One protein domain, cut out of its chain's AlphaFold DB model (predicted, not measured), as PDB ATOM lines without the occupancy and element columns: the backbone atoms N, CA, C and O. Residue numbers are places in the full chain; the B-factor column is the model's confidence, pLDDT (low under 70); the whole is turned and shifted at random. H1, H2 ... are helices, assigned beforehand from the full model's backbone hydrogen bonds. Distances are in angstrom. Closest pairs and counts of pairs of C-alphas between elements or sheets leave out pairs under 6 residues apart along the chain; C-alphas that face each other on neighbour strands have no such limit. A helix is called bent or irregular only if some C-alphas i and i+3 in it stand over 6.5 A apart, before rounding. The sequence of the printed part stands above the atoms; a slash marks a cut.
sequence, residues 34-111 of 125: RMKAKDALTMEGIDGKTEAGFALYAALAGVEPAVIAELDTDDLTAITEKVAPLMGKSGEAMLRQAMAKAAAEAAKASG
ATOM      1  N   ARG A  34      43.787  38.506  18.669       93.06
ATOM      2  CA  ARG A  34      42.760  37.577  18.188       93.06
ATOM      3  C   ARG A  34      42.346  36.583  19.279       93.06
ATOM      4  O   ARG A  34      43.207  35.999  19.951       93.06
ATOM      5  N   MET A  35      41.037  36.354  19.385       91.06
ATOM      6  CA  MET A  35      40.464  35.369  20.299       91.06
ATOM      7  C   MET A  35      40.910  33.954  19.917       91.06
ATOM      8  O   MET A  35      40.975  33.584  18.739       91.06
ATOM      9  N   LYS A  36      41.234  33.160  20.933       90.00
ATOM     10  CA  LYS A  36      41.531  31.730  20.861       90.00
ATOM     11  C   LYS A  36      40.436  30.967  21.602       90.00
ATOM     12  O   LYS A  36      39.795  31.511  22.490       90.00
ATOM     13  N   ALA A  37      40.268  29.683  21.288       86.31
ATOM     14  CA  ALA A  37      39.237  28.848  21.913       86.31
ATOM     15  C   ALA A  37      39.312  28.845  23.453       86.31
ATOM     16  O   ALA A  37      38.281  28.891  24.110       86.31
ATOM     17  N   LYS A  38      40.527  28.878  24.020       86.56
ATOM     18  CA  LYS A  38      40.737  28.951  25.474       86.56
ATOM     19  C   LYS A  38      40.136  30.200  26.132       86.56
ATOM     20  O   LYS A  38      39.826  30.155  27.310       86.56
ATOM     21  N   ASP A  39      39.972  31.290  25.384       87.69
ATOM     22  CA  ASP A  39      39.431  32.544  25.917       87.69
ATOM     23  C   ASP A  39      37.905  32.484  26.041       87.69
ATOM     24  O   ASP A  39      37.319  33.260  26.773       87.69
ATOM     25  N   ALA A  40      37.235  31.546  25.363       81.00
ATOM     26  CA  ALA A  40      35.808  31.328  25.592       81.00
ATOM     27  C   ALA A  40      35.537  30.777  27.003       81.00
ATOM     28  O   ALA A  40      34.468  31.014  27.556       81.00
ATOM     29  N   LEU A  41      36.518  30.079  27.588       84.19
ATOM     30  CA  LEU A  41      36.419  29.492  28.923       84.19
ATOM     31  C   LEU A  41      36.548  30.540  30.034       84.19
ATOM     32  O   LEU A  41      36.158  30.268  31.159       84.19
ATOM     33  N   THR A  42      37.061  31.744  29.748       82.06
ATOM     34  CA  THR A  42      37.203  32.793  30.778       82.06
ATOM     35  C   THR A  42      35.864  33.382  31.207       82.06
ATOM     36  O   THR A  42      35.806  34.068  32.216       82.06
ATOM     37  N   MET A  43      34.800  33.130  30.445       78.31
ATOM     38  CA  MET A  43      33.430  33.509  30.797       78.31
ATOM     39  C   MET A  43      32.691  32.399  31.556       78.31
ATOM     40  O   MET A  43      31.595  32.626  32.064       78.31
ATOM     41  N   GLU A  44      33.233  31.179  31.585       77.44
ATOM     42  CA  GLU A  44      32.570  30.031  32.197       77.44
ATOM     43  C   GLU A  44      32.641  30.132  33.725       77.44
ATOM     44  O   GLU A  44      33.718  30.280  34.297       77.44
ATOM     45  N   GLY A  45      31.485  30.064  34.391       70.50
ATOM     46  CA  GLY A  45      31.395  30.159  35.852       70.50
ATOM     47  C   GLY A  45      31.343  31.582  36.416       70.50
ATOM     48  O   GLY A  45      31.358  31.728  37.633       70.50
ATOM     49  N   ILE A  46      31.257  32.615  35.567       78.19
ATOM     50  CA  ILE A  46      30.970  33.988  36.000       78.19
ATOM     51  C   ILE A  46      29.458  34.223  35.913       78.19
ATOM     52  O   ILE A  46      28.870  34.145  34.830       78.19
ATOM     53  N   ASP A  47      28.832  34.509  37.054       71.38
ATOM     54  CA  ASP A  47      27.384  34.724  37.150       71.38
ATOM     55  C   ASP A  47      26.960  36.064  36.515       71.38
ATOM     56  O   ASP A  47      25.907  36.160  35.873       71.38
ATOM     57  N   GLY A  48      27.808  37.094  36.626       74.81
ATOM     58  CA  GLY A  48      27.601  38.424  36.057       74.81
ATOM     59  C   GLY A  48      28.010  38.529  34.584       74.81
ATOM     60  O   GLY A  48      29.154  38.303  34.204       74.81
ATOM     61  N   LYS A  49      27.094  38.953  33.709       71.94
ATOM     62  CA  LYS A  49      27.377  39.042  32.257       71.94
ATOM     63  C   LYS A  49      28.293  40.193  31.880       71.94
ATOM     64  O   LYS A  49      29.056  40.074  30.923       71.94
ATOM     65  N   THR A  50      28.216  41.282  32.632       80.00
ATOM     66  CA  THR A  50      29.139  42.408  32.506       80.00
ATOM     67  C   THR A  50      30.546  41.972  32.913       80.00
ATOM     68  O   THR A  50      31.481  42.136  32.138       80.00
ATOM     69  N   GLU A  51      30.672  41.293  34.055       83.81
ATOM     70  CA  GLU A  51      31.937  40.735  34.551       83.81
ATOM     71  C   GLU A  51      32.528  39.702  33.582       83.81
ATOM     72  O   GLU A  51      33.727  39.718  33.314       83.81
ATOM     73  N   ALA A  52      31.692  38.855  32.974       85.38
ATOM     74  CA  ALA A  52      32.126  37.912  31.945       85.38
ATOM     75  C   ALA A  52      32.664  38.633  30.696       85.38
ATOM     76  O   ALA A  52      33.683  38.229  30.130       85.38
ATOM     77  N   GLY A  53      32.012  39.724  30.280       85.44
ATOM     78  CA  GLY A  53      32.495  40.588  29.204       85.44
ATOM     79  C   GLY A  53      33.846  41.223  29.536       85.44
ATOM     80  O   GLY A  53      34.763  41.173  28.715       85.44
ATOM     81  N   PHE A  54      34.001  41.744  30.755       91.19
ATOM     82  CA  PHE A  54      35.262  42.309  31.233       91.19
ATOM     83  C   PHE A  54      36.375  41.266  31.260       91.19
ATOM     84  O   PHE A  54      37.448  41.507  30.712       91.19
ATOM     85  N   ALA A  55      36.101  40.072  31.789       91.12
ATOM     86  CA  ALA A  55      37.052  38.966  31.808       91.12
ATOM     87  C   ALA A  55      37.491  38.552  30.395       91.12
ATOM     88  O   ALA A  55      38.676  38.303  30.159       91.12
ATOM     89  N   LEU A  56      36.563  38.517  29.432       90.44
ATOM     90  CA  LEU A  56      36.892  38.233  28.038       90.44
ATOM     91  C   LEU A  56      37.807  39.315  27.447       90.44
ATOM     92  O   LEU A  56      38.858  38.985  26.897       90.44
ATOM     93  N   TYR A  57      37.446  40.594  27.558       92.81
ATOM     94  CA  TYR A  57      38.268  41.685  27.026       92.81
ATOM     95  C   TYR A  57      39.646  41.745  27.689       92.81
ATOM     96  O   TYR A  57      40.652  41.873  26.988       92.81
ATOM     97  N   ALA A  58      39.708  41.540  29.002       94.38
ATOM     98  CA  ALA A  58      40.939  41.469  29.775       94.38
ATOM     99  C   ALA A  58      41.852  40.340  29.274       94.38
ATOM    100  O   ALA A  58      43.026  40.566  28.984       94.38
ATOM    101  N   ALA A  59      41.304  39.144  29.025       93.56
ATOM    102  CA  ALA A  59      42.055  38.015  28.471       93.56
ATOM    103  C   ALA A  59      42.578  38.261  27.039       93.56
ATOM    104  O   ALA A  59      43.606  37.693  26.629       93.56
ATOM    105  N   LEU A  60      41.874  39.087  26.257       94.19
ATOM    106  CA  LEU A  60      42.300  39.501  24.920       94.19
ATOM    107  C   LEU A  60      43.358  40.609  24.955       94.19
ATOM    108  O   LEU A  60      44.216  40.613  24.073       94.19
ATOM    109  N   ALA A  61      43.320  41.501  25.943       95.81
ATOM    110  CA  ALA A  61      44.319  42.549  26.154       95.81
ATOM    111  C   ALA A  61      45.538  42.087  26.977       95.81
ATOM    112  O   ALA A  61      46.589  42.717  26.924       95.81
ATOM    113  N   GLY A  62      45.426  40.965  27.691       94.56
ATOM    114  CA  GLY A  62      46.461  40.492  28.612       94.56
ATOM    115  C   GLY A  62      46.565  41.336  29.884       94.56
ATOM    116  O   GLY A  62      47.664  41.486  30.405       94.56
ATOM    117  N   VAL A  63      45.442  41.886  30.349       95.31
ATOM    118  CA  VAL A  63      45.331  42.703  31.570       95.31
ATOM    119  C   VAL A  63      44.374  42.045  32.566       95.31
ATOM    120  O   VAL A  63      43.768  41.017  32.255       95.31
ATOM    121  N   GLU A  64      44.241  42.618  33.758       93.81
ATOM    122  CA  GLU A  64      43.273  42.162  34.759       93.81
ATOM    123  C   GLU A  64      41.858  42.688  34.454       93.81
ATOM    124  O   GLU A  64      41.724  43.764  33.868       93.81
ATOM    125  N   PRO A  65      40.780  41.971  34.835       92.81
ATOM    126  CA  PRO A  65      39.407  42.435  34.620       92.81
ATOM    127  C   PRO A  65      39.107  43.801  35.245       92.81
ATOM    128  O   PRO A  65      38.353  44.565  34.650       92.81
ATOM    129  N   ALA A  66      39.735  44.124  36.380       93.69
ATOM    130  CA  ALA A  66      39.604  45.421  37.038       93.69
ATOM    131  C   ALA A  66      40.042  46.577  36.125       93.69
ATOM    132  O   ALA A  66      39.330  47.561  36.004       93.69
ATOM    133  N   VAL A  67      41.116  46.404  35.343       95.94
ATOM    134  CA  VAL A  67      41.552  47.398  34.343       95.94
ATOM    135  C   VAL A  67      40.453  47.685  33.317       95.94
ATOM    136  O   VAL A  67      40.279  48.818  32.892       95.94
ATOM    137  N   ILE A  68      39.706  46.661  32.896       95.50
ATOM    138  CA  ILE A  68      38.598  46.843  31.948       95.50
ATOM    139  C   ILE A  68      37.386  47.492  32.629       95.50
ATOM    140  O   ILE A  68      36.634  48.196  31.964       95.50
ATOM    141  N   ALA A  69      37.196  47.267  33.929       93.00
ATOM    142  CA  ALA A  69      36.114  47.872  34.700       93.00
ATOM    143  C   ALA A  69      36.322  49.377  34.956       93.00
ATOM    144  O   ALA A  69      35.334  50.091  35.086       93.00
ATOM    145  N   GLU A  70      37.572  49.851  34.968       95.81
ATOM    146  CA  GLU A  70      37.928  51.279  35.075       95.81
ATOM    147  C   GLU A  70      37.744  52.056  33.763       95.81
ATOM    148  O   GLU A  70      37.856  53.281  33.738       95.81
ATOM    149  N   LEU A  71      37.481  51.364  32.649       94.12
ATOM    150  CA  LEU A  71      37.196  52.036  31.389       94.12
ATOM    151  C   LEU A  71      35.881  52.794  31.487       94.12
ATOM    152  O   LEU A  71      34.862  52.270  31.951       94.12
ATOM    153  N   ASP A  72      35.883  54.003  30.946       93.31
ATOM    154  CA  ASP A  72      34.638  54.704  30.737       93.31
ATOM    155  C   ASP A  72      33.797  54.034  29.630       93.31
ATOM    156  O   ASP A  72      34.203  53.090  28.938       93.31
ATOM    157  N   THR A  73      32.564  54.507  29.475       90.44
ATOM    158  CA  THR A  73      31.628  53.894  28.524       90.44
ATOM    159  C   THR A  73      32.008  54.161  27.061       90.44
ATOM    160  O   THR A  73      31.696  53.334  26.195       90.44
ATOM    161  N   ASP A  74      32.692  55.269  26.772       92.81
ATOM    162  CA  ASP A  74      33.061  55.669  25.412       92.81
ATOM    163  C   ASP A  74      34.261  54.845  24.911       92.81
ATOM    164  O   ASP A  74      34.194  54.233  23.836       92.81
ATOM    165  N   ASP A  75      35.295  54.689  25.735       93.75
ATOM    166  CA  ASP A  75      36.443  53.819  25.490       93.75
ATOM    167  C   ASP A  75      36.017  52.345  25.412       93.75
ATOM    168  O   ASP A  75      36.448  51.615  24.510       93.75
ATOM    169  N   LEU A  76      35.102  51.890  26.280       91.56
ATOM    170  CA  LEU A  76      34.554  50.530  26.210       91.56
ATOM    171  C   LEU A  76      33.790  50.278  24.895       91.56
ATOM    172  O   LEU A  76      33.868  49.183  24.314       91.56
ATOM    173  N   THR A  77      33.077  51.289  24.396       91.06
ATOM    174  CA  THR A  77      32.380  51.231  23.104       91.06
ATOM    175  C   THR A  77      33.386  51.143  21.958       91.06
ATOM    176  O   THR A  77      33.300  50.224  21.134       91.06
ATOM    177  N   ALA A  78      34.401  52.011  21.949       91.62
ATOM    178  CA  ALA A  78      35.466  51.998  20.949       91.62
ATOM    179  C   ALA A  78      36.217  50.653  20.922       91.62
ATOM    180  O   ALA A  78      36.493  50.098  19.852       91.62
ATOM    181  N   ILE A  79      36.497  50.079  22.093       92.75
ATOM    182  CA  ILE A  79      37.091  48.746  22.231       92.75
ATOM    183  C   ILE A  79      36.186  47.683  21.620       92.75
ATOM    184  O   ILE A  79      36.648  46.889  20.797       92.75
ATOM    185  N   THR A  80      34.898  47.675  21.961       89.50
ATOM    186  CA  THR A  80      33.942  46.684  21.450       89.50
ATOM    187  C   THR A  80      33.911  46.677  19.917       89.50
ATOM    188  O   THR A  80      34.027  45.614  19.296       89.50
ATOM    189  N   GLU A  81      33.856  47.851  19.288       89.69
ATOM    190  CA  GLU A  81      33.859  47.988  17.826       89.69
ATOM    191  C   GLU A  81      35.159  47.484  17.180       89.69
ATOM    192  O   GLU A  81      35.139  46.804  16.148       89.69
ATOM    193  N   LYS A  82      36.311  47.789  17.788       89.69
ATOM    194  CA  LYS A  82      37.633  47.412  17.261       89.69
ATOM    195  C   LYS A  82      37.964  45.939  17.486       89.69
ATOM    196  O   LYS A  82      38.695  45.349  16.686       89.69
ATOM    197  N   VAL A  83      37.439  45.340  18.552       89.19
ATOM    198  CA  VAL A  83      37.731  43.958  18.949       89.19
ATOM    199  C   VAL A  83      36.770  42.958  18.306       89.19
ATOM    200  O   VAL A  83      37.183  41.825  18.051       89.19
ATOM    201  N   ALA A  84      35.545  43.345  17.939       87.38
ATOM    202  CA  ALA A  84      34.588  42.440  17.288       87.38
ATOM    203  C   ALA A  84      35.181  41.648  16.088       87.38
ATOM    204  O   ALA A  84      35.049  40.417  16.051       87.38
ATOM    205  N   PRO A  85      35.963  42.248  15.161       87.31
ATOM    206  CA  PRO A  85      36.608  41.507  14.069       87.31
ATOM    207  C   PRO A  85      37.660  40.473  14.522       87.31
ATOM    208  O   PRO A  85      37.981  39.532  13.780       87.31
ATOM    209  N   LEU A  86      38.219  40.640  15.724       87.44
ATOM    210  CA  LEU A  86      39.226  39.758  16.324       87.44
ATOM    211  C   LEU A  86      38.613  38.514  16.978       87.44
ATOM    212  O   LEU A  86      39.305  37.501  17.109       87.44
ATOM    213  N   MET A  87      37.331  38.562  17.340       84.75
ATOM    214  CA  MET A  87      36.599  37.441  17.938       84.75
ATOM    215  C   MET A  87      36.208  36.374  16.903       84.75
ATOM    216  O   MET A  87      36.129  35.181  17.202       84.75
ATOM    217  N   GLY A  88      36.025  36.782  15.642       80.38
ATOM    218  CA  GLY A  88      35.498  35.917  14.587       80.38
ATOM    219  C   GLY A  88      34.021  35.560  14.797       80.38
ATOM    220  O   GLY A  88      33.439  35.855  15.834       80.38
ATOM    221  N   LYS A  89      33.410  34.885  13.812       77.06
ATOM    222  CA  LYS A  89      31.953  34.625  13.785       77.06
ATOM    223  C   LYS A  89      31.416  33.949  15.054       77.06
ATOM    224  O   LYS A  89      30.307  34.240  15.481       77.06
ATOM    225  N   SER A  90      32.191  33.035  15.637       70.00
ATOM    226  CA  SER A  90      31.789  32.299  16.842       70.00
ATOM    227  C   SER A  90      31.919  33.132  18.117       70.00
ATOM    228  O   SER A  90      31.049  33.038  18.972       70.00
ATOM    229  N   GLY A  91      32.959  33.963  18.244       69.56
ATOM    230  CA  GLY A  91      33.112  34.839  19.409       69.56
ATOM    231  C   GLY A  91      32.116  36.003  19.395       69.56
ATOM    232  O   GLY A  91      31.535  36.324  20.424       69.56
ATOM    233  N   GLU A  92      31.813  36.545  18.213       70.56
ATOM    234  CA  GLU A  92      30.745  37.538  18.028       70.56
ATOM    235  C   GLU A  92      29.370  36.976  18.438       70.56
ATOM    236  O   GLU A  92      28.597  37.636  19.132       70.56
ATOM    237  N   ALA A  93      29.083  35.718  18.076       71.50
ATOM    238  CA  ALA A  93      27.864  35.031  18.500       71.50
ATOM    239  C   ALA A  93      27.805  34.817  20.023       71.50
ATOM    240  O   ALA A  93      26.745  35.016  20.611       71.50
ATOM    241  N   MET A  94      28.926  34.462  20.664       69.50
ATOM    242  CA  MET A  94      29.000  34.317  22.125       69.50
ATOM    243  C   MET A  94      28.763  35.644  22.849       69.50
ATOM    244  O   MET A  94      27.956  35.679  23.771       69.50
ATOM    245  N   LEU A  95      29.394  36.739  22.409       68.94
ATOM    246  CA  LEU A  95      29.194  38.066  23.003       68.94
ATOM    247  C   LEU A  95      27.730  38.507  22.880       68.94
ATOM    248  O   LEU A  95      27.113  38.946  23.848       68.94
ATOM    249  N   ARG A  96      27.136  38.310  21.698       70.25
ATOM    250  CA  ARG A  96      25.721  38.611  21.469       70.25
ATOM    251  C   ARG A  96      24.802  37.745  22.328       70.25
ATOM    252  O   ARG A  96      23.801  38.246  22.829       70.25
ATOM    253  N   GLN A  97      25.130  36.467  22.518       68.69
ATOM    254  CA  GLN A  97      24.375  35.567  23.389       68.69
ATOM    255  C   GLN A  97      24.503  35.972  24.865       68.69
ATOM    256  O   GLN A  97      23.500  35.965  25.578       68.69
ATOM    257  N   ALA A  98      25.695  36.383  25.306       65.75
ATOM    258  CA  ALA A  98      25.925  36.915  26.645       65.75
ATOM    259  C   ALA A  98      25.089  38.185  26.882       65.75
ATOM    260  O   ALA A  98      24.319  38.233  27.839       65.75
ATOM    261  N   MET A  99      25.125  39.159  25.965       66.00
ATOM    262  CA  MET A  99      24.326  40.390  26.064       66.00
ATOM    263  C   MET A  99      22.812  40.139  25.968       66.00
ATOM    264  O   MET A  99      22.042  40.688  26.756       66.00
ATOM    265  N   ALA A 100      22.356  39.272  25.060       63.25
ATOM    266  CA  ALA A 100      20.934  38.940  24.926       63.25
ATOM    267  C   ALA A 100      20.390  38.244  26.182       63.25
ATOM    268  O   ALA A 100      19.297  38.560  26.654       63.25
ATOM    269  N   LYS A 101      21.174  37.334  26.772       58.56
ATOM    270  CA  LYS A 101      20.825  36.716  28.050       58.56
ATOM    271  C   LYS A 101      20.804  37.784  29.159       58.56
ATOM    272  O   LYS A 101      19.970  37.673  30.053       58.56
ATOM    273  N   ALA A 102      21.664  38.814  29.132       56.84
ATOM    274  CA  ALA A 102      21.680  39.918  30.119       56.84
ATOM    275  C   ALA A 102      20.374  40.701  30.129       56.84
ATOM    276  O   ALA A 102      19.756  40.847  31.180       56.84
ATOM    277  N   ALA A 103      19.912  41.105  28.947       56.81
ATOM    278  CA  ALA A 103      18.645  41.804  28.794       56.81
ATOM    279  C   ALA A 103      17.454  40.958  29.285       56.81
ATOM    280  O   ALA A 103      16.551  41.480  29.937       56.81
ATOM    281  N   ALA A 104      17.471  39.644  29.035       55.62
ATOM    282  CA  ALA A 104      16.411  38.737  29.477       55.62
ATOM    283  C   ALA A 104      16.353  38.551  31.008       55.62
ATOM    284  O   ALA A 104      15.266  38.437  31.568       55.62
ATOM    285  N   GLU A 105      17.497  38.535  31.700       54.09
ATOM    286  CA  GLU A 105      17.532  38.446  33.171       54.09
ATOM    287  C   GLU A 105      17.171  39.768  33.852       54.09
ATOM    288  O   GLU A 105      16.416  39.754  34.822       54.09
ATOM    289  N   ALA A 106      17.611  40.908  33.309       54.19
ATOM    290  CA  ALA A 106      17.199  42.228  33.795       54.19
ATOM    291  C   ALA A 106      15.676  42.441  33.666       54.19
ATOM    292  O   ALA A 106      15.034  43.003  34.557       54.19
ATOM    293  N   ALA A 107      15.068  41.921  32.594       56.88
ATOM    294  CA  ALA A 107      13.617  41.918  32.418       56.88
ATOM    295  C   ALA A 107      12.886  40.991  33.409       56.88
ATOM    296  O   ALA A 107      11.734  41.243  33.751       56.88
ATOM    297  N   LYS A 108      13.538  39.928  33.901       56.78
ATOM    298  CA  LYS A 108      12.952  39.008  34.889       56.78
ATOM    299  C   LYS A 108      13.043  39.561  36.317       56.78
ATOM    300  O   LYS A 108      12.116  39.377  37.095       56.78
ATOM    301  N   ALA A 109      14.113  40.292  36.635       54.06
ATOM    302  CA  ALA A 109      14.309  40.939  37.937       54.06
ATOM    303  C   ALA A 109      13.345  42.117  38.205       54.06
ATOM    304  O   ALA A 109      13.168  42.514  39.351       54.06
ATOM    305  N   SER A 110      12.698  42.663  37.171       53.56
ATOM    306  CA  SER A 110      11.719  43.758  37.281       53.56
ATOM    307  C   SER A 110      10.254  43.289  37.342       53.56
ATOM    308  O   SER A 110       9.354  44.120  37.433       53.56
ATOM    309  N   GLY A 111       9.999  41.975  37.307       53.06
ATOM    310  CA  GLY A 111       8.651  41.403  37.192       53.06
ATOM    311  C   GLY A 111       7.990  40.911  38.484       53.06
ATOM    312  O   GLY A 111       6.863  40.432  38.408       53.06
TER     313      GLY A 111
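Overview. This is residues 34 to 111 of the 125 residues of an uncharacterized protein of Hartmannibacter diazotrophicus (UniProt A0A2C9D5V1). A long helix, H4, is bent into a V, and beside it lies a group of three shorter helices, with H2 in the middle and H1 and H3 on different sides of H2. The last part of H4, with the residues after it, sticks out as an arm, residues 106 to 111, and adds to the length. The printed part has 78 residues with four named helices, H1 to H4 in chain order, and no named strand; the class is all helix. It is compact, with a radius of gyration of the C-alphas of 12.5 A and spans of 39 by 26 by 22 A.

Along the chain. H4, residues 73 to 109, was assigned as one helix by its hydrogen bonds but is bent: C-alphas 86 and 89 are 9.3 A apart. Arm H4a, residues 73 to 86, measures 20.2 A and is irregular, with C-alphas 82 and 85 6.8 A apart. Arm H4b, residues 89 to 109, measures 30.6 A and ends at C-alpha 109 (14.309, 40.939, 37.937). H2, residues 49 to 61, measures 18.3 A; H1, residues 37 to 43, 11.6 A from C-alpha 37 (39.237, 28.848, 21.913); H3, residues 65 to 69, 6.4 A.

Arrangement. H4a and H4b run opposite ways at a steep tilt of 39 degrees. H4b touches H2 with residues 95 to 102 alone, closest at the C-alphas of Lys 49 and Ala 102, 6.1 A. H4a is near H2. H1 and H2 form a hairpin, closest at the C-alphas of Met 43 and Ala 52, 4.7 A. H3 touches H2, closest at the C-alphas of Ala 55 and Pro 65, 5.0 A. H1 and H3 are apart. Every O i to N i+4 pair is within hydrogen-bond range in H2, H3 and H4b, against 8 of 10 in H4a and 0 of 3 in H1, where 3 of 4 O i to N i+3 pairs are.

Size, cuts and confidence. The C-alphas of Arg 34 and Gly 111, the two farthest apart, are 39.2 A apart. The printed part has no cut, and its three links are tight. The pLDDT is under 70 at residues 91, 94 to 95 and 97 to 111.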